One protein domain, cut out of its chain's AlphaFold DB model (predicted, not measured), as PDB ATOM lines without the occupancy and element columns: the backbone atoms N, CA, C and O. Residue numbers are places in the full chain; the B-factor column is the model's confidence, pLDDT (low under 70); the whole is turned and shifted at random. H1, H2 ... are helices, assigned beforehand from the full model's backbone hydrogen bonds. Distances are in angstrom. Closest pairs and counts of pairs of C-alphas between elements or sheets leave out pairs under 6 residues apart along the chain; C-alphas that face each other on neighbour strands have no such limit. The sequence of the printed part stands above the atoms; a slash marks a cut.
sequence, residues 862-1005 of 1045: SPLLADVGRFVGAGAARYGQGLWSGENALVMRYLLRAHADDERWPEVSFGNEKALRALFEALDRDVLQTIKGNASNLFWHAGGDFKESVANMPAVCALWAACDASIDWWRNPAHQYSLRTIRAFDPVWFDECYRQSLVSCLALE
ATOM      1  N   SER A 862      -5.765 -23.332 -18.750       79.44
ATOM      2  CA  SER A 862      -4.874 -23.701 -17.645       79.44
ATOM      3  C   SER A 862      -3.857 -22.578 -17.372       79.44
ATOM      4  O   SER A 862      -3.586 -21.775 -18.271       79.44
ATOM      5  N   PRO A 863      -3.238 -22.516 -16.175       77.75
ATOM      6  CA  PRO A 863      -2.167 -21.555 -15.901       77.75
ATOM      7  C   PRO A 863      -1.040 -21.624 -16.941       77.75
ATOM      8  O   PRO A 863      -0.615 -20.590 -17.448       77.75
ATOM      9  N   LEU A 864      -0.648 -22.841 -17.340       75.56
ATOM     10  CA  LEU A 864       0.369 -23.079 -18.365       75.56
ATOM     11  C   LEU A 864      -0.047 -22.499 -19.725       75.56
ATOM     12  O   LEU A 864       0.725 -21.777 -20.351       75.56
ATOM     13  N   LEU A 865      -1.275 -22.769 -20.178       79.50
ATOM     14  CA  LEU A 865      -1.777 -22.253 -21.454       79.50
ATOM     15  C   LEU A 865      -1.964 -20.725 -21.420       79.50
ATOM     16  O   LEU A 865      -1.699 -20.043 -22.411       79.50
ATOM     17  N   ALA A 866      -2.384 -20.172 -20.279       78.25
ATOM     18  CA  ALA A 866      -2.506 -18.734 -20.063       78.25
ATOM     19  C   ALA A 866      -1.136 -18.036 -20.078       78.25
ATOM     20  O   ALA A 866      -1.001 -16.973 -20.685       78.25
ATOM     21  N   ASP A 867      -0.117 -18.642 -19.464       71.50
ATOM     22  CA  ASP A 867       1.268 -18.179 -19.531       71.50
ATOM     23  C   ASP A 867       1.759 -18.161 -20.970       71.50
ATOM     24  O   ASP A 867       2.156 -17.102 -21.460       71.50
ATOM     25  N   VAL A 868       1.627 -19.277 -21.693       72.69
ATOM     26  CA  VAL A 868       1.962 -19.343 -23.123       72.69
ATOM     27  C   VAL A 868       1.255 -18.222 -23.891       72.69
ATOM     28  O   VAL A 868       1.915 -17.454 -24.588       72.69
ATOM     29  N   GLY A 869      -0.053 -18.030 -23.692       67.19
ATOM     30  CA  GLY A 869      -0.821 -16.957 -24.334       67.19
ATOM     31  C   GLY A 869      -0.310 -15.538 -24.033       67.19
ATOM     32  O   GLY A 869      -0.321 -14.681 -24.921       67.19
ATOM     33  N   ARG A 870       0.181 -15.276 -22.813       66.44
ATOM     34  CA  ARG A 870       0.827 -14.002 -22.445       66.44
ATOM     35  C   ARG A 870       2.164 -13.807 -23.167       66.44
ATOM     36  O   ARG A 870       2.459 -12.691 -23.594       66.44
ATOM     37  N   PHE A 871       2.942 -14.873 -23.344       63.03
ATOM     38  CA  PHE A 871       4.283 -14.828 -23.939       63.03
ATOM     39  C   PHE A 871       4.306 -14.858 -25.472       63.03
ATOM     40  O   PHE A 871       5.182 -14.228 -26.062       63.03
ATOM     41  N   VAL A 872       3.336 -15.496 -26.137       61.31
ATOM     42  CA  VAL A 872       3.178 -15.444 -27.608       61.31
ATOM     43  C   VAL A 872       3.073 -13.991 -28.093       61.31
ATOM     44  O   VAL A 872       3.638 -13.632 -29.124       61.31
ATOM     45  N   GLY A 873       2.453 -13.113 -27.296       57.78
ATOM     46  CA  GLY A 873       2.394 -11.673 -27.563       57.78
ATOM     47  C   GLY A 873       3.737 -10.927 -27.481       57.78
ATOM     48  O   GLY A 873       3.801  -9.787 -27.932       57.78
ATOM     49  N   ALA A 874       4.791 -11.542 -26.930       55.66
ATOM     50  CA  ALA A 874       6.136 -10.976 -26.788       55.66
ATOM     51  C   ALA A 874       7.147 -11.480 -27.848       55.66
ATOM     52  O   ALA A 874       8.258 -10.953 -27.908       55.66
ATOM     53  N   GLY A 875       6.767 -12.450 -28.696       60.47
ATOM     54  CA  GLY A 875       7.533 -12.920 -29.863       60.47
ATOM     55  C   GLY A 875       8.207 -14.297 -29.706       60.47
ATOM     56  O   GLY A 875       8.949 -14.541 -28.756       60.47
ATOM     57  N   ALA A 876       8.003 -15.185 -30.692       58.88
ATOM     58  CA  ALA A 876       8.494 -16.575 -30.708       58.88
ATOM     59  C   ALA A 876      10.033 -16.723 -30.640       58.88
ATOM     60  O   ALA A 876      10.539 -17.727 -30.141       58.88
ATOM     61  N   ALA A 877      10.786 -15.707 -31.081       64.25
ATOM     62  CA  ALA A 877      12.252 -15.725 -31.121       64.25
ATOM     63  C   ALA A 877      12.919 -15.839 -29.734       64.25
ATOM     64  O   ALA A 877      14.032 -16.348 -29.614       64.25
ATOM     65  N   ARG A 878      12.239 -15.403 -28.662       65.06
ATOM     66  CA  ARG A 878      12.798 -15.403 -27.300       65.06
ATOM     67  C   ARG A 878      12.896 -16.806 -26.688       65.06
ATOM     68  O   ARG A 878      13.818 -17.059 -25.917       65.06
ATOM     69  N   TYR A 879      11.983 -17.714 -27.049       67.56
ATOM     70  CA  TYR A 879      12.023 -19.114 -26.605       67.56
ATOM     71  C   TYR A 879      13.136 -19.894 -27.309       67.56
ATOM     72  O   TYR A 879      13.929 -20.552 -26.642       67.56
ATOM     73  N   GLY A 880      13.252 -19.737 -28.634       70.88
ATOM     74  CA  GLY A 880      14.326 -20.356 -29.413       70.88
ATOM     75  C   GLY A 880      15.716 -19.935 -28.928       70.88
ATOM     76  O   GLY A 880      16.594 -20.776 -28.773       70.88
ATOM     77  N   GLN A 881      15.906 -18.655 -28.582       72.94
ATOM     78  CA  GLN A 881      17.176 -18.189 -28.014       72.94
ATOM     79  C   GLN A 881      17.522 -18.859 -26.678       72.94
ATOM     80  O   GLN A 881      18.645 -19.323 -26.527       72.94
ATOM     81  N   GLY A 882      16.586 -18.952 -25.725       80.44
ATOM     82  CA  GLY A 882      16.847 -19.602 -24.431       80.44
ATOM     83  C   GLY A 882      17.057 -21.121 -24.523       80.44
ATOM     84  O   GLY A 882      17.725 -21.705 -23.671       80.44
ATOM     85  N   LEU A 883      16.507 -21.756 -25.560       85.38
ATOM     86  CA  LEU A 883      16.667 -23.186 -25.817       85.38
ATOM     87  C   LEU A 883      18.022 -23.498 -26.473       85.38
ATOM     88  O   LEU A 883      18.720 -24.401 -26.012       85.38
ATOM     89  N   TRP A 884      18.407 -22.719 -27.492       90.44
ATOM     90  CA  TRP A 884      19.507 -23.048 -28.407       90.44
ATOM     91  C   TRP A 884      20.784 -22.216 -28.241       90.44
ATOM     92  O   TRP A 884      21.859 -22.697 -28.599       90.44
ATOM     93  N   SER A 885      20.696 -20.985 -27.722       84.19
ATOM     94  CA  SER A 885      21.761 -19.980 -27.854       84.19
ATOM     95  C   SER A 885      22.222 -19.385 -26.520       84.19
ATOM     96  O   SER A 885      21.431 -18.892 -25.719       84.19
ATOM     97  N   GLY A 886      23.543 -19.346 -26.319       81.12
ATOM     98  CA  GLY A 886      24.195 -18.767 -25.140       81.12
ATOM     99  C   GLY A 886      24.669 -19.806 -24.117       81.12
ATOM    100  O   GLY A 886      24.243 -20.956 -24.116       81.12
ATOM    101  N   GLU A 887      25.561 -19.395 -23.213       74.12
ATOM    102  CA  GLU A 887      26.203 -20.292 -22.232       74.12
ATOM    103  C   GLU A 887      25.237 -20.904 -21.207       74.12
ATOM    104  O   GLU A 887      25.560 -21.907 -20.569       74.12
ATOM    105  N   ASN A 888      24.060 -20.298 -21.047       77.38
ATOM    106  CA  ASN A 888      22.997 -20.756 -20.154       77.38
ATOM    107  C   ASN A 888      21.810 -21.362 -20.915       77.38
ATOM    108  O   ASN A 888      20.759 -21.580 -20.314       77.38
ATOM    109  N   ALA A 889      21.959 -21.613 -22.222       85.81
ATOM    110  CA  ALA A 889      20.926 -22.266 -23.012       85.81
ATOM    111  C   ALA A 889      20.621 -23.663 -22.466       85.81
ATOM    112  O   ALA A 889      21.512 -24.361 -21.967       85.81
ATOM    113  N   LEU A 890      19.366 -24.090 -22.593       86.69
ATOM    114  CA  LEU A 890      18.946 -25.397 -22.089       86.69
ATOM    115  C   LEU A 890      19.707 -26.542 -22.772       86.69
ATOM    116  O   LEU A 890      20.123 -27.464 -22.075       86.69
ATOM    117  N   VAL A 891      19.992 -26.438 -24.079       89.62
ATOM    118  CA  VAL A 891      20.803 -27.435 -24.806       89.62
ATOM    119  C   VAL A 891      22.219 -27.557 -24.237       89.62
ATOM    120  O   VAL A 891      22.761 -28.652 -24.137       89.62
ATOM    121  N   MET A 892      22.815 -26.448 -23.788       86.69
ATOM    122  CA  MET A 892      24.144 -26.457 -23.170       86.69
ATOM    123  C   MET A 892      24.104 -27.067 -21.772       86.69
ATOM    124  O   MET A 892      24.987 -27.838 -21.409       86.69
ATOM    125  N   ARG A 893      23.093 -26.704 -20.976       81.81
ATOM    126  CA  ARG A 893      22.982 -27.103 -19.571       81.81
ATOM    127  C   ARG A 893      22.593 -28.567 -19.395       81.81
ATOM    128  O   ARG A 893      23.168 -29.212 -18.525       81.81
ATOM    129  N   TYR A 894      21.603 -29.034 -20.150       78.06
ATOM    130  CA  TYR A 894      21.066 -30.383 -19.996       78.06
ATOM    131  C   TYR A 894      21.823 -31.391 -20.850       78.06
ATOM    132  O   TYR A 894      22.261 -32.386 -20.303       78.06
ATOM    133  N   LEU A 895      22.073 -31.089 -22.128       85.19
ATOM    134  CA  LEU A 895      22.624 -32.071 -23.062       85.19
ATOM    135  C   LEU A 895      24.150 -31.948 -23.227       85.19
ATOM    136  O   LEU A 895      24.913 -32.836 -22.858       85.19
ATOM    137  N   LEU A 896      24.639 -30.835 -23.781       88.00
ATOM    138  CA  LEU A 896      26.017 -30.771 -24.296       88.00
ATOM    139  C   LEU A 896      27.091 -30.809 -23.200       88.00
ATOM    140  O   LEU A 896      28.153 -31.383 -23.424       88.00
ATOM    141  N   ARG A 897      26.844 -30.199 -22.031       81.81
ATOM    142  CA  ARG A 897      27.780 -30.259 -20.893       81.81
ATOM    143  C   ARG A 897      27.695 -31.572 -20.127       81.81
ATOM    144  O   ARG A 897      28.716 -32.009 -19.611       81.81
ATOM    145  N   ALA A 898      26.507 -32.171 -20.035       71.06
ATOM    146  CA  ALA A 898      26.324 -33.441 -19.335       71.06
ATOM    147  C   ALA A 898      27.018 -34.595 -20.071       71.06
ATOM    148  O   ALA A 898      27.605 -35.456 -19.429       71.06
ATOM    149  N   HIS A 899      27.024 -34.540 -21.405       73.56
ATOM    150  CA  HIS A 899      27.571 -35.571 -22.291       73.56
ATOM    151  C   HIS A 899      28.859 -35.121 -23.005       73.56
ATOM    152  O   HIS A 899      29.143 -35.531 -24.132       73.56
ATOM    153  N   ALA A 900      29.632 -34.220 -22.387       74.94
ATOM    154  CA  ALA A 900      30.848 -33.671 -22.994       74.94
ATOM    155  C   ALA A 900      31.947 -34.731 -23.185       74.94
ATOM    156  O   ALA A 900      32.687 -34.662 -24.168       74.94
ATOM    157  N   ASP A 901      32.013 -35.702 -22.270       64.56
ATOM    158  CA  ASP A 901      33.020 -36.767 -22.237       64.56
ATOM    159  C   ASP A 901      32.551 -38.067 -22.926       64.56
ATOM    160  O   ASP A 901      33.307 -39.036 -23.006       64.56
ATOM    161  N   ASP A 902      31.321 -38.097 -23.451       64.06
ATOM    162  CA  ASP A 902      30.756 -39.285 -24.091       64.06
ATOM    163  C   ASP A 902      31.301 -39.457 -25.514       64.06
ATOM    164  O   ASP A 902      31.024 -38.667 -26.421       64.06
ATOM    165  N   GLU A 903      32.041 -40.545 -25.738       59.72
ATOM    166  CA  GLU A 903      32.648 -40.857 -27.039       59.72
ATOM    167  C   GLU A 903      31.636 -41.369 -28.081       59.72
ATOM    168  O   GLU A 903      31.940 -41.408 -29.276       59.72
ATOM    169  N   ARG A 904      30.435 -41.792 -27.657       68.31
ATOM    170  CA  ARG A 904      29.421 -42.402 -28.531       68.31
ATOM    171  C   ARG A 904      28.055 -41.767 -28.326       68.31
ATOM    172  O   ARG A 904      27.411 -41.978 -27.307       68.31
ATOM    173  N   TRP A 905      27.594 -41.060 -29.349       81.56
ATOM    174  CA  TRP A 905      26.235 -40.534 -29.420       81.56
ATOM    175  C   TRP A 905      25.378 -41.456 -30.290       81.56
ATOM    176  O   TRP A 905      25.853 -41.927 -31.330       81.56
ATOM    177  N   PRO A 906      24.135 -41.754 -29.889       79.31
ATOM    178  CA  PRO A 906      23.287 -42.654 -30.651       79.31
ATOM    179  C   PRO A 906      22.792 -42.000 -31.937       79.31
ATOM    180  O   PRO A 906      22.574 -40.791 -31.996       79.31
ATOM    181  N   GLU A 907      22.547 -42.833 -32.953       82.06
ATOM    182  CA  GLU A 907      21.736 -42.461 -34.117       82.06
ATOM    183  C   GLU A 907      22.181 -41.144 -34.794       82.06
ATOM    184  O   GLU A 907      21.361 -40.312 -35.178       82.06
ATOM    185  N   VAL A 908      23.499 -40.965 -34.946       83.19
ATOM    186  CA  VAL A 908      24.207 -39.744 -35.394       83.19
ATOM    187  C   VAL A 908      23.580 -39.017 -36.594       83.19
ATOM    188  O   VAL A 908      23.620 -37.792 -36.647       83.19
ATOM    189  N   SER A 909      22.972 -39.729 -37.543       83.50
ATOM    190  CA  SER A 909      22.312 -39.123 -38.712       83.50
ATOM    191  C   SER A 909      20.787 -39.248 -38.716       83.50
ATOM    192  O   SER A 909      20.121 -38.654 -39.563       83.50
ATOM    193  N   PHE A 910      20.194 -40.006 -37.793       88.00
ATOM    194  CA  PHE A 910      18.770 -40.336 -37.845       88.00
ATOM    195  C   PHE A 910      17.871 -39.101 -37.731       88.00
ATOM    196  O   PHE A 910      17.038 -38.881 -38.608       88.00
ATOM    197  N   GLY A 911      18.042 -38.287 -36.687       85.19
ATOM    198  CA  GLY A 911      17.175 -37.147 -36.397       85.19
ATOM    199  C   GLY A 911      17.177 -36.114 -37.522       85.19
ATOM    200  O   GLY A 911      16.118 -35.721 -38.006       85.19
ATOM    201  N   ASN A 912      18.363 -35.739 -37.999       83.88
ATOM    202  CA  ASN A 912      18.519 -34.683 -38.998       83.88
ATOM    203  C   ASN A 912      18.375 -35.153 -40.452       83.88
ATOM    204  O   ASN A 912      17.762 -34.455 -41.257       83.88
ATOM    205  N   GLU A 913      18.938 -36.304 -40.827       85.25
ATOM    206  CA  GLU A 913      18.965 -36.721 -42.239       85.25
ATOM    207  C   GLU A 913      17.762 -37.585 -42.625       85.25
ATOM    208  O   GLU A 913      17.340 -37.567 -43.784       85.25
ATOM    209  N   LYS A 914      17.195 -38.335 -41.667       91.12
ATOM    210  CA  LYS A 914      16.054 -39.230 -41.908       91.12
ATOM    211  C   LYS A 914      14.749 -38.653 -41.368       91.12
ATOM    212  O   LYS A 914      13.846 -38.390 -42.157       91.12
ATOM    213  N   ALA A 915      14.648 -38.429 -40.057       92.75
ATOM    214  CA  ALA A 915      13.395 -38.037 -39.415       92.75
ATOM    215  C   ALA A 915      12.950 -36.627 -39.824       92.75
ATOM    216  O   ALA A 915      11.825 -36.449 -40.278       92.75
ATOM    217  N   LEU A 916      13.834 -35.628 -39.756       91.81
ATOM    218  CA  LEU A 916      13.518 -34.261 -40.186       91.81
ATOM    219  C   LEU A 916      13.143 -34.195 -41.675       91.81
ATOM    220  O   LEU A 916      12.220 -33.477 -42.058       91.81
ATOM    221  N   ARG A 917      13.826 -34.977 -42.520       91.75
ATOM    222  CA  ARG A 917      13.497 -35.083 -43.944       91.75
ATOM    223  C   ARG A 917      12.112 -35.691 -44.159       91.75
ATOM    224  O   ARG A 917      11.322 -35.116 -44.901       91.75
ATOM    225  N   ALA A 918      11.813 -36.806 -43.496       94.19
ATOM    226  CA  ALA A 918      10.510 -37.457 -43.575       94.19
ATOM    227  C   ALA A 918       9.382 -36.541 -43.075       94.19
ATOM    228  O   ALA A 918       8.334 -36.465 -43.712       94.19
ATOM    229  N   LEU A 919       9.623 -35.770 -42.006       93.69
ATOM    230  CA  LEU A 919       8.701 -34.730 -41.550       93.69
ATOM    231  C   LEU A 919       8.446 -33.710 -42.664       93.69
ATOM    232  O   LEU A 919       7.300 -33.430 -42.991       93.69
ATOM    233  N   PHE A 920       9.492 -33.161 -43.283       93.06
ATOM    234  CA  PHE A 920       9.331 -32.168 -44.350       93.06
ATOM    235  C   PHE A 920       8.615 -32.709 -45.589       93.06
ATOM    236  O   PHE A 920       7.898 -31.950 -46.237       93.06
ATOM    237  N   GLU A 921       8.801 -33.987 -45.918       92.19
ATOM    238  CA  GLU A 921       8.087 -34.666 -47.005       92.19
ATOM    239  C   GLU A 921       6.601 -34.896 -46.670       92.19
ATOM    240  O   GLU A 921       5.773 -34.914 -47.580       92.19
ATOM    241  N   ALA A 922       6.253 -35.011 -45.384       89.56
ATOM    242  CA  ALA A 922       4.887 -35.232 -44.906       89.56
ATOM    243  C   ALA A 922       4.064 -33.946 -44.681       89.56
ATOM    244  O   ALA A 922       2.867 -34.042 -44.415       89.56
ATOM    245  N   LEU A 923       4.677 -32.757 -44.749       90.81
ATOM    246  CA  LEU A 923       4.028 -31.482 -44.421       90.81
ATOM    247  C   LEU A 923       3.528 -30.709 -45.648       90.81
ATOM    248  O   LEU A 923       4.181 -30.650 -46.692       90.81
ATOM    249  N   ASP A 924       2.417 -29.992 -45.466       89.75
ATOM    250  CA  ASP A 924       1.901 -29.038 -46.449       89.75
ATOM    251  C   ASP A 924       2.892 -27.897 -46.736       89.75
ATOM    252  O   ASP A 924       3.641 -27.443 -45.863       89.75
ATOM    253  N   ARG A 925       2.857 -27.364 -47.968       90.00
ATOM    254  CA  ARG A 925       3.809 -26.334 -48.432       90.00
ATOM    255  C   ARG A 925       3.842 -25.086 -47.546       90.00
ATOM    256  O   ARG A 925       4.929 -24.577 -47.283       90.00
ATOM    257  N   ASP A 926       2.691 -24.601 -47.090       89.06
ATOM    258  CA  ASP A 926       2.603 -23.372 -46.287       89.06
ATOM    259  C   ASP A 926       3.173 -23.568 -44.873       89.06
ATOM    260  O   ASP A 926       3.905 -22.718 -44.352       89.06
ATOM    261  N   VAL A 927       2.906 -24.732 -44.272       89.75
ATOM    262  CA  VAL A 927       3.467 -25.144 -42.977       89.75
ATOM    263  C   VAL A 927       4.983 -25.291 -43.086       89.75
ATOM    264  O   VAL A 927       5.729 -24.735 -42.276       89.75
ATOM    265  N   LEU A 928       5.457 -25.953 -44.145       92.12
ATOM    266  CA  LEU A 928       6.879 -26.136 -44.413       92.12
ATOM    267  C   LEU A 928       7.616 -24.800 -44.589       92.12
ATOM    268  O   LEU A 928       8.714 -24.636 -44.058       92.12
ATOM    269  N   GLN A 929       7.031 -23.836 -45.306       91.62
ATOM    270  CA  GLN A 929       7.623 -22.500 -45.457       91.62
ATOM    271  C   GLN A 929       7.702 -21.756 -44.121       91.62
ATOM    272  O   GLN A 929       8.706 -21.102 -43.839       91.62
ATOM    273  N   THR A 930       6.686 -21.907 -43.270       89.44
ATOM    274  CA  THR A 930       6.660 -21.294 -41.935       89.44
ATOM    275  C   THR A 930       7.763 -21.867 -41.042       89.44
ATOM    276  O   THR A 930       8.489 -21.106 -40.396       89.44
ATOM    277  N   ILE A 931       7.952 -23.191 -41.053       90.81
ATOM    278  CA  ILE A 931       9.025 -23.873 -40.312       90.81
ATOM    279  C   ILE A 931      10.399 -23.450 -40.840       90.81
ATOM    280  O   ILE A 931      11.259 -23.053 -40.055       90.81
ATOM    281  N   LYS A 932      10.605 -23.457 -42.164       89.69
ATOM    282  CA  LYS A 932      11.876 -23.041 -42.785       89.69
ATOM    283  C   LYS A 932      12.223 -21.583 -42.479       89.69
ATOM    284  O   LYS A 932      13.371 -21.294 -42.158       89.69
ATOM    285  N   GLY A 933      11.238 -20.685 -42.505       87.62
ATOM    286  CA  GLY A 933      11.416 -19.276 -42.144       87.62
ATOM    287  C   GLY A 933      11.779 -19.041 -40.671       87.62
ATOM    288  O   GLY A 933      12.288 -17.976 -40.338       87.62
ATOM    289  N   ASN A 934      11.560 -20.031 -39.797       87.50
ATOM    290  CA  ASN A 934      11.821 -19.962 -38.356       87.50
ATOM    291  C   ASN A 934      12.818 -21.030 -37.873       87.50
ATOM    292  O   ASN A 934      12.874 -21.328 -36.678       87.50
ATOM    293  N   ALA A 935      13.622 -21.604 -38.774       86.62
ATOM    294  CA  ALA A 935      14.491 -22.740 -38.467       86.62
ATOM    295  C   ALA A 935      15.486 -22.469 -37.325       86.62
ATOM    296  O   ALA A 935      15.769 -23.372 -36.544       86.62
ATOM    297  N   SER A 936      15.980 -21.236 -37.181       81.88
ATOM    298  CA  SER A 936      16.893 -20.833 -36.098       81.88
ATOM    299  C   SER A 936      16.237 -20.776 -34.712       81.88
ATOM    300  O   SER A 936      16.936 -20.767 -33.705       81.88
ATOM    301  N   ASN A 937      14.903 -20.729 -34.651       82.00
ATOM    302  CA  ASN A 937      14.146 -20.761 -33.400       82.00
ATOM    303  C   ASN A 937      13.688 -22.180 -33.037       82.00
ATOM    304  O   ASN A 937      13.410 -22.448 -31.869       82.00
ATOM    305  N   LEU A 938      13.576 -23.070 -34.026       87.56
ATOM    306  CA  LEU A 938      13.024 -24.417 -33.865       87.56
ATOM    307  C   LEU A 938      14.093 -25.501 -33.736       87.56
ATOM    308  O   LEU A 938      13.809 -26.531 -33.134       87.56
ATOM    309  N   PHE A 939      15.290 -25.271 -34.273       91.31
ATOM    310  CA  PHE A 939      16.366 -26.254 -34.294       91.31
ATOM    311  C   PHE A 939      17.685 -25.640 -33.837       91.31
ATOM    312  O   PHE A 939      17.972 -24.468 -34.095       91.31
ATOM    313  N   TRP A 940      18.505 -26.472 -33.208       92.25
ATOM    314  CA  TRP A 940      19.908 -26.202 -32.968       92.25
ATOM    315  C   TRP A 940      20.708 -26.412 -34.257       92.25
ATOM    316  O   TRP A 940      20.582 -27.449 -34.912       92.25
ATOM    317  N   HIS A 941      21.538 -25.429 -34.606       86.88
ATOM    318  CA  HIS A 941      22.406 -25.461 -35.786       86.88
ATOM    319  C   HIS A 941      23.863 -25.414 -35.333       86.88
ATOM    320  O   HIS A 941      24.292 -24.415 -34.754       86.88
ATOM    321  N   ALA A 942      24.622 -26.467 -35.622       82.75
ATOM    322  CA  ALA A 942      26.035 -26.606 -35.276       82.75
ATOM    323  C   ALA A 942      26.916 -26.946 -36.494       82.75
ATOM    324  O   ALA A 942      28.071 -27.337 -36.344       82.75
ATOM    325  N   GLY A 943      26.403 -26.738 -37.710       79.81
ATOM    326  CA  GLY A 943      27.169 -26.898 -38.947       79.81
ATOM    327  C   GLY A 943      27.347 -28.351 -39.387       79.81
ATOM    328  O   GLY A 943      28.345 -28.656 -40.037       79.81
ATOM    329  N   GLY A 944      26.396 -29.231 -39.060       77.06
ATOM    330  CA  GLY A 944      26.471 -30.659 -39.372       77.06
ATOM    331  C   GLY A 944      27.192 -31.474 -38.298       77.06
ATOM    332  O   GLY A 944      27.727 -32.540 -38.598       77.06
ATOM    333  N   ASP A 945      27.228 -30.973 -37.058       86.44
ATOM    334  CA  ASP A 945      27.725 -31.735 -35.912       86.44
ATOM    335  C   ASP A 945      26.843 -32.982 -35.707       86.44
ATOM    336  O   ASP A 945      25.613 -32.916 -35.752       86.44
ATOM    337  N   PHE A 946      27.469 -34.130 -35.452       84.06
ATOM    338  CA  PHE A 946      26.778 -35.396 -35.202       84.06
ATOM    339  C   PHE A 946      25.803 -35.327 -34.012       84.06
ATOM    340  O   PHE A 946      24.835 -36.087 -33.952       84.06
ATOM    341  N   LYS A 947      26.032 -34.397 -33.076       90.62
ATOM    342  CA  LYS A 947      25.178 -34.146 -31.906       90.62
ATOM    343  C   LYS A 947      23.826 -33.546 -32.271       90.62
ATOM    344  O   LYS A 947      22.879 -33.662 -31.493       90.62
ATOM    345  N   GLU A 948      23.712 -32.915 -33.440       90.88
ATOM    346  CA  GLU A 948      22.471 -32.269 -33.861       90.88
ATOM    347  C   GLU A 948      21.308 -33.263 -33.976       90.88
ATOM    348  O   GLU A 948      20.177 -32.900 -33.667       90.88
ATOM    349  N   SER A 949      21.574 -34.525 -34.341       90.50
ATOM    350  CA  SER A 949      20.546 -35.572 -34.403       90.50
ATOM    351  C   SER A 949      19.831 -35.748 -33.059       90.50
ATOM    352  O   SER A 949      18.605 -35.660 -32.992       90.50
ATOM    353  N   VAL A 950      20.595 -35.907 -31.974       91.44
ATOM    354  CA  VAL A 950      20.061 -36.049 -30.610       91.44
ATOM    355  C   VAL A 950      19.459 -34.733 -30.115       91.44
ATOM    356  O   VAL A 950      18.379 -34.731 -29.524       91.44
ATOM    357  N   ALA A 951      20.117 -33.602 -30.388       93.44
ATOM    358  CA  ALA A 951      19.651 -32.290 -29.949       93.44
ATOM    359  C   ALA A 951      18.292 -31.907 -30.562       93.44
ATOM    360  O   ALA A 951      17.430 -31.386 -29.857       93.44
ATOM    361  N   ASN A 952      18.083 -32.185 -31.853       94.31
ATOM    362  CA  ASN A 952      16.910 -31.734 -32.605       94.31
ATOM    363  C   ASN A 952      15.747 -32.734 -32.620       94.31
ATOM    364  O   ASN A 952      14.613 -32.328 -32.879       94.31
ATOM    365  N   MET A 953      15.977 -34.020 -32.332       94.88
ATOM    366  CA  MET A 953      14.919 -35.042 -32.355       94.88
ATOM    367  C   MET A 953      13.670 -34.687 -31.520       94.88
ATOM    368  O   MET A 953      12.558 -34.907 -32.014       94.88
ATOM    369  N   PRO A 954      13.772 -34.098 -30.308       94.50
ATOM    370  CA  PRO A 954      12.582 -33.722 -29.546       94.50
ATOM    371  C   PRO A 954      11.766 -32.624 -30.242       94.50
ATOM    372  O   PRO A 954      10.537 -32.683 -30.263       94.50
ATOM    373  N   ALA A 955      12.439 -31.660 -30.880       93.69
ATOM    374  CA  ALA A 955      11.788 -30.616 -31.667       93.69
ATOM    375  C   ALA A 955      11.099 -31.187 -32.917       93.69
ATOM    376  O   ALA A 955       9.977 -30.792 -33.237       93.69
ATOM    377  N   VAL A 956      11.729 -32.163 -33.583       94.88
ATOM    378  CA  VAL A 956      11.122 -32.909 -34.697       94.88
ATOM    379  C   VAL A 956       9.849 -33.622 -34.239       94.88
ATOM    380  O   VAL A 956       8.825 -33.495 -34.906       94.88
ATOM    381  N   CYS A 957       9.871 -34.312 -33.093       94.19
ATOM    382  CA  CYS A 957       8.684 -34.980 -32.547       94.19
ATOM    383  C   CYS A 957       7.570 -33.981 -32.211       94.19
ATOM    384  O   CYS A 957       6.412 -34.221 -32.544       94.19
ATOM    385  N   ALA A 958       7.908 -32.846 -31.592       93.06
ATOM    386  CA  ALA A 958       6.940 -31.806 -31.251       93.06
ATOM    387  C   ALA A 958       6.262 -31.222 -32.499       93.06
ATOM    388  O   ALA A 958       5.045 -31.055 -32.515       93.06
ATOM    389  N   LEU A 959       7.029 -30.960 -33.562       93.31
ATOM    390  CA  LEU A 959       6.490 -30.515 -34.849       93.31
ATOM    391  C   LEU A 959       5.620 -31.591 -35.504       93.31
ATOM    392  O   LEU A 959       4.565 -31.269 -36.042       93.31
ATOM    393  N   TRP A 960       6.028 -32.860 -35.424       92.44
ATOM    394  CA  TRP A 960       5.231 -33.983 -35.920       92.44
ATOM    395  C   TRP A 960       3.869 -34.050 -35.227       92.44
ATOM    396  O   TRP A 960       2.837 -34.138 -35.890       92.44
ATOM    397  N   ALA A 961       3.869 -33.940 -33.895       91.62
ATOM    398  CA  ALA A 961       2.663 -33.955 -33.079       91.62
ATOM    399  C   ALA A 961       1.769 -32.726 -33.332       91.62
ATOM    400  O   ALA A 961       0.542 -32.832 -33.328       91.62
ATOM    401  N   ALA A 962       2.369 -31.556 -33.563       91.06
ATOM    402  CA  ALA A 962       1.651 -30.296 -33.721       91.06
ATOM    403  C   ALA A 962       1.047 -30.082 -35.118       91.06
ATOM    404  O   ALA A 962      -0.009 -29.460 -35.225       91.06
ATOM    405  N   CYS A 963       1.711 -30.569 -36.168       89.06
ATOM    406  CA  CYS A 963       1.383 -30.261 -37.563       89.06
ATOM    407  C   CYS A 963       0.599 -31.368 -38.289       89.06
ATOM    408  O   CYS A 963       0.497 -31.320 -39.511       89.06
ATOM    409  N   ASP A 964       0.081 -32.368 -37.568       81.56
ATOM    410  CA  ASP A 964      -0.701 -33.480 -38.134       81.56
ATOM    411  C   ASP A 964       0.008 -34.246 -39.275       81.56
ATOM    412  O   ASP A 964      -0.633 -34.765 -40.189       81.56
ATOM    413  N   ALA A 965       1.340 -34.351 -39.216       86.75
ATOM    414  CA  ALA A 965       2.105 -35.152 -40.169       86.75
ATOM    415  C   ALA A 965       1.761 -36.649 -40.030       86.75
ATOM    416  O   ALA A 965       1.561 -37.145 -38.917       86.75
ATOM    417  N   SER A 966       1.718 -37.383 -41.152       84.56
ATOM    418  CA  SER A 966       1.379 -38.817 -41.134       84.56
ATOM    419  C   SER A 966       2.318 -39.609 -40.217       84.56
ATOM    420  O   SER A 966       3.535 -39.404 -40.217       84.56
ATOM    421  N   ILE A 967       1.751 -40.540 -39.445       85.56
ATOM    422  CA  ILE A 967       2.503 -41.436 -38.561       85.56
ATOM    423  C   ILE A 967       3.035 -42.679 -39.290       85.56
ATOM    424  O   ILE A 967       3.809 -43.436 -38.711       85.56
ATOM    425  N   ASP A 968       2.683 -42.884 -40.565       86.00
ATOM    426  CA  ASP A 968       3.045 -44.086 -41.331       86.00
ATOM    427  C   ASP A 968       4.556 -44.325 -41.366       86.00
ATOM    428  O   ASP A 968       5.024 -45.457 -41.243       86.00
ATOM    429  N   TRP A 969       5.342 -43.250 -41.459       88.69
ATOM    430  CA  TRP A 969       6.799 -43.344 -41.427       88.69
ATOM    431  C   TRP A 969       7.318 -43.927 -40.104       88.69
ATOM    432  O   TRP A 969       8.290 -44.685 -40.093       88.69
ATOM    433  N   TRP A 970       6.639 -43.634 -38.992       88.12
ATOM    434  CA  TRP A 970       6.945 -44.175 -37.671       88.12
ATOM    435  C   TRP A 970       6.440 -45.604 -37.466       88.12
ATOM    436  O   TRP A 970       6.845 -46.222 -36.489       88.12
ATOM    437  N   ARG A 971       5.622 -46.176 -38.361       82.00
ATOM    438  CA  ARG A 971       5.220 -47.595 -38.270       82.00
ATOM    439  C   ARG A 971       6.388 -48.556 -38.522       82.00
ATOM    440  O   ARG A 971       6.309 -49.723 -38.155       82.00
ATOM    441  N   ASN A 972       7.493 -48.082 -39.107       82.44
ATOM    442  CA  ASN A 972       8.712 -48.875 -39.251       82.44
ATOM    443  C   ASN A 972       9.366 -49.124 -37.871       82.44
ATOM    444  O   ASN A 972       9.816 -48.160 -37.239       82.44
ATOM    445  N   PRO A 973       9.511 -50.389 -37.429       74.31
ATOM    446  CA  PRO A 973      10.115 -50.715 -36.138       74.31
ATOM    447  C   PRO A 973      11.528 -50.146 -35.953       74.31
ATOM    448  O   PRO A 973      11.874 -49.729 -34.851       74.31
ATOM    449  N   ALA A 974      12.325 -50.054 -37.025       77.88
ATOM    450  CA  ALA A 974      13.671 -49.486 -36.961       77.88
ATOM    451  C   ALA A 974      13.654 -47.989 -36.612       77.88
ATOM    452  O   ALA A 974      14.521 -47.518 -35.884       77.88
ATOM    453  N   HIS A 975      12.655 -47.238 -37.085       86.94
ATOM    454  CA  HIS A 975      12.530 -45.813 -36.769       86.94
ATOM    455  C   HIS A 975      12.079 -45.599 -35.321       86.94
ATOM    456  O   HIS A 975      12.623 -44.737 -34.632       86.94
ATOM    457  N   GLN A 976      11.124 -46.403 -34.835       81.00
ATOM    458  CA  GLN A 976      10.710 -46.357 -33.426       81.00
ATOM    459  C   GLN A 976      11.866 -46.713 -32.500       81.00
ATOM    460  O   GLN A 976      12.058 -46.059 -31.480       81.00
ATOM    461  N   TYR A 977      12.651 -47.717 -32.885       78.31
ATOM    462  CA  TYR A 977      13.860 -48.097 -32.181       78.31
ATOM    463  C   TYR A 977      14.850 -46.922 -32.093       78.31
ATOM    464  O   TYR A 977      15.188 -46.514 -30.986       78.31
ATOM    465  N   SER A 978      15.223 -46.295 -33.218       84.00
ATOM    466  CA  SER A 978      16.123 -45.129 -33.224       84.00
ATOM    467  C   SER A 978      15.609 -43.975 -32.351       84.00
ATOM    468  O   SER A 978      16.372 -43.385 -31.587       84.00
ATOM    469  N   LEU A 979      14.305 -43.674 -32.401       86.62
ATOM    470  CA  LEU A 979      13.695 -42.645 -31.552       86.62
ATOM    471  C   LEU A 979      13.793 -42.989 -30.063       86.62
ATOM    472  O   LEU A 979      14.164 -42.133 -29.258       86.62
ATOM    473  N   ARG A 980      13.484 -44.235 -29.690       80.56
ATOM    474  CA  ARG A 980      13.637 -44.701 -28.307       80.56
ATOM    475  C   ARG A 980      15.092 -44.562 -27.860       80.56
ATOM    476  O   ARG A 980      15.325 -44.139 -26.732       80.56
ATOM    477  N   THR A 981      16.056 -44.837 -28.744       77.62
ATOM    478  CA  THR A 981      17.489 -44.806 -28.409       77.62
ATOM    479  C   THR A 981      17.937 -43.380 -28.129       77.62
ATOM    480  O   THR A 981      18.593 -43.127 -27.122       77.62
ATOM    481  N   ILE A 982      17.512 -42.429 -28.964       84.50
ATOM    482  CA  ILE A 982      17.774 -41.002 -28.745       84.50
ATOM    483  C   ILE A 982      17.118 -40.517 -27.446       84.50
ATOM    484  O   ILE A 982      17.737 -39.789 -26.678       84.50
ATOM    485  N   ARG A 983      15.877 -40.930 -27.173       81.75
ATOM    486  CA  ARG A 983      15.163 -40.525 -25.958       81.75
ATOM    487  C   ARG A 983      15.810 -41.070 -24.682       81.75
ATOM    488  O   ARG A 983      15.848 -40.358 -23.688       81.75
ATOM    489  N   ALA A 984      16.290 -42.313 -24.688       74.62
ATOM    490  CA  ALA A 984      16.921 -42.915 -23.511       74.62
ATOM    491  C   ALA A 984      18.320 -42.360 -23.218       74.62
ATOM    492  O   ALA A 984      18.775 -42.477 -22.084       74.62
ATOM    493  N   PHE A 985      18.983 -41.768 -24.216       76.50
ATOM    494  CA  PHE A 985      20.290 -41.138 -24.045       76.50
ATOM    495  C   PHE A 985      20.244 -39.963 -23.064       76.50
ATOM    496  O   PHE A 985      21.048 -39.916 -22.141       76.50
ATOM    497  N   ASP A 986      19.257 -39.074 -23.217       77.38
ATOM    498  CA  ASP A 986      18.958 -38.029 -22.235       77.38
ATOM    499  C   ASP A 986      17.441 -37.744 -22.199       77.38
ATOM    500  O   ASP A 986      16.933 -36.898 -22.950       77.38
ATOM    501  N   PRO A 987      16.687 -38.448 -21.329       75.75
ATOM    502  CA  PRO A 987      15.247 -38.251 -21.197       75.75
ATOM    503  C   PRO A 987      14.878 -36.849 -20.706       75.75
ATOM    504  O   PRO A 987      13.844 -36.314 -21.101       75.75
ATOM    505  N   VAL A 988      15.716 -36.239 -19.859       79.69
ATOM    506  CA  VAL A 988      15.449 -34.919 -19.270       79.69
ATOM    507  C   VAL A 988      15.537 -33.848 -20.350       79.69
ATOM    508  O   VAL A 988      14.639 -33.012 -20.465       79.69
ATOM    509  N   TRP A 989      16.588 -33.897 -21.170       87.38
ATOM    510  CA  TRP A 989      16.716 -33.036 -22.336       87.38
ATOM    511  C   TRP A 989      15.575 -33.262 -23.329       87.38
ATOM    512  O   TRP A 989      14.975 -32.287 -23.791       87.38
ATOM    513  N   PHE A 990      15.258 -34.524 -23.643       87.69
ATOM    514  CA  PHE A 990      14.199 -34.851 -24.594       87.69
ATOM    515  C   PHE A 990      12.865 -34.227 -24.170       87.69
ATOM    516  O   PHE A 990      12.229 -33.518 -24.952       87.69
ATOM    517  N   ASP A 991      12.473 -34.434 -22.915       84.69
ATOM    518  CA  ASP A 991      11.207 -33.954 -22.366       84.69
ATOM    519  C   ASP A 991      11.153 -32.415 -22.317       84.69
ATOM    520  O   ASP A 991      10.162 -31.799 -22.732       84.69
ATOM    521  N   GLU A 992      12.236 -31.771 -21.868       85.25
ATOM    522  CA  GLU A 992      12.335 -30.311 -21.805       85.25
ATOM    523  C   GLU A 992      12.242 -29.685 -23.200       85.25
ATOM    524  O   GLU A 992      11.417 -28.798 -23.433       85.25
ATOM    525  N   CYS A 993      13.056 -30.159 -24.146       90.88
ATOM    526  CA  CYS A 993      13.084 -29.628 -25.501       90.88
ATOM    527  C   CYS A 993      11.744 -29.842 -26.213       90.88
ATOM    528  O   CYS A 993      11.224 -28.897 -26.807       90.88
ATOM    529  N   TYR A 994      11.146 -31.034 -26.111       91.75
ATOM    530  CA  TYR A 994       9.838 -31.335 -26.703       91.75
ATOM    531  C   TYR A 994       8.773 -30.323 -26.262       91.75
ATOM    532  O   TYR A 994       8.073 -29.723 -27.085       91.75
ATOM    533  N   ARG A 995       8.691 -30.071 -24.950       85.88
ATOM    534  CA  ARG A 995       7.720 -29.137 -24.374       85.88
ATOM    535  C   ARG A 995       7.942 -27.706 -24.861       85.88
ATOM    536  O   ARG A 995       6.975 -27.026 -25.206       85.88
ATOM    537  N   GLN A 996       9.189 -27.238 -24.896       85.44
ATOM    538  CA  GLN A 996       9.513 -25.892 -25.383       85.44
ATOM    539  C   GLN A 996       9.205 -25.743 -26.879       85.44
ATOM    540  O   GLN A 996       8.649 -24.728 -27.301       85.44
ATOM    541  N   SER A 997       9.469 -26.777 -27.678       89.56
ATOM    542  CA  SER A 997       9.139 -26.792 -29.103       89.56
ATOM    543  C   SER A 997       7.628 -26.745 -29.359       89.56
ATOM    544  O   SER A 997       7.196 -26.035 -30.267       89.56
ATOM    545  N   LEU A 998       6.795 -27.402 -28.540       87.94
ATOM    546  CA  LEU A 998       5.332 -27.266 -28.631       87.94
ATOM    547  C   LEU A 998       4.854 -25.834 -28.324       87.94
ATOM    548  O   LEU A 998       3.952 -25.325 -28.996       87.94
ATOM    549  N   VAL A 999       5.482 -25.147 -27.362       84.44
ATOM    550  CA  VAL A 999       5.212 -23.721 -27.090       84.44
ATOM    551  C   VAL A 999       5.556 -22.863 -28.311       84.44
ATOM    552  O   VAL A 999       4.772 -21.990 -28.694       84.44
ATOM    553  N   SER A1000       6.684 -23.134 -28.975       84.94
ATOM    554  CA  SER A1000       7.041 -22.474 -30.236       84.94
ATOM    555  C   SER A1000       6.027 -22.755 -31.348       84.94
ATOM    556  O   SER A1000       5.681 -21.831 -32.083       84.94
ATOM    557  N   CYS A1001       5.493 -23.976 -31.447       87.62
ATOM    558  CA  CYS A1001       4.453 -24.317 -32.425       87.62
ATOM    559  C   CYS A1001       3.175 -23.491 -32.221       87.62
ATOM    560  O   CYS A1001       2.606 -22.992 -33.192       87.62
ATOM    561  N   LEU A1002       2.753 -23.285 -30.968       83.94
ATOM    562  CA  LEU A1002       1.633 -22.396 -30.633       83.94
ATOM    563  C   LEU A1002       1.927 -20.937 -31.001       83.94
ATOM    564  O   LEU A1002       1.071 -20.253 -31.560       83.94
ATOM    565  N   ALA A1003       3.139 -20.460 -30.711       80.69
ATOM    566  CA  ALA A1003       3.541 -19.085 -30.997       80.69
ATOM    567  C   ALA A1003       3.625 -18.774 -32.497       80.69
ATOM    568  O   ALA A1003       3.324 -17.658 -32.912       80.69
ATOM    569  N   LEU A1004       4.023 -19.766 -33.294       82.75
ATOM    570  CA  LEU A1004       4.111 -19.687 -34.751       82.75
ATOM    571  C   LEU A1004       2.790 -20.015 -35.454       82.75
ATOM    572  O   LEU A1004       2.764 -20.094 -36.677       82.75
ATOM    573  N   GLU A1005       1.704 -20.206 -34.699       83.56
ATOM    574  CA  GLU A1005       0.388 -20.551 -35.239       83.56
ATOM    575  C   GLU A1005       0.348 -21.879 -36.030       83.56
ATOM    576  O   GLU A1005      -0.599 -22.110 -36.784       83.56
TER     577      GLU A1005
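AT A GLANCE: This is residues 862 to 1005 of the 1045 residues of an uncharacterized protein of Thauera sp. K11 (UniProt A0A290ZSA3). A rounded, compact cluster of helices is built round H7, which lies in the middle between H4 on one side and the long H10, crossing it, on the other. H2 and H3 follow each other alongside H10, H9 crosses near the beginning of H7, and H1 lies out at the last residues of H10. The printed part has 144 residues with ten named helices, H1 to H10 in order along the chain, and no named strand; its class is all helix. The radius of gyration of the C-alphas is 14.8 A, and the C-alphas span 41 by 36 by 30 A.

IN THESE COORDINATES: H1, residues 863 to 872, begins at C-alpha 863 (-2.167, -21.555, -15.901). H2 is residues 877 to 884 and H3 residues 890 to 896. H4, residues 910 to 922, is 16.4 A long. H5 is residues 925 to 933 and H6 residues 935 to 938. H7, residues 948 to 962, is 20.9 A long and begins at C-alpha 948 (22.471, -32.269, -33.861). H8 is residues 968 to 971; H9, residues 973 to 985, is 18.5 A long. H10, residues 987 to 1003, is 24.5 A long and ends at C-alpha 1003 (3.541, -19.085, -30.997).

HOW THE PARTS SIT: The hub is H10, which touches five helices. It touches H7 at a steep tilt of 48 degrees, the same way; the closest C-alphas, of Pro 954 and Tyr 994, are 4.6 A apart. With residues 993 to 1000 alone it touches H2 at a shallow tilt of 13 degrees, opposite ways, closest at the C-alphas of Tyr 879 and Ser 1000, 7.0 A. With residues 988 to 993 alone it touches H3, closest at the C-alphas of Tyr 894 and Trp 989, 5.6 A. H1 and H10 only just touch, with 3 pairs of C-alphas within 8 A, the closest those of Val 872 and Ala 1003, 5.0 A. H6 touches H2, with the C-alphas of Gly 880 and Asn 937 closest at 4.0 A. H4 touches H7 at a shallow tilt of 26 degrees, the same way, closest at the C-alphas of Gly 911 and Ser 949, 4.2 A. H7 and H9 only just touch, with 3 pairs of C-alphas within 8 A, the closest those of Val 950 and Ile 982, 5.8 A. H5 is near H4, and H8 is near H4 and H9. Every O i to N i+4 pair is within hydrogen-bond range in H1, H2, H5, H9 and H10, against 2 of 3 in H3, 6 of 9 in H4 and 9 of 11 in H7; H6 and H8 are too short for such a pair.

THE WHOLE: The C-alphas farthest apart, of Ser 862 and Glu 903, are 42.3 A apart. The printed part has no cut. The link from H3 to H4, residues 897 to 909, is long. The mean pLDDT of the printed part is 82.9; residues 869 to 879 and 901 to 904 are under 70.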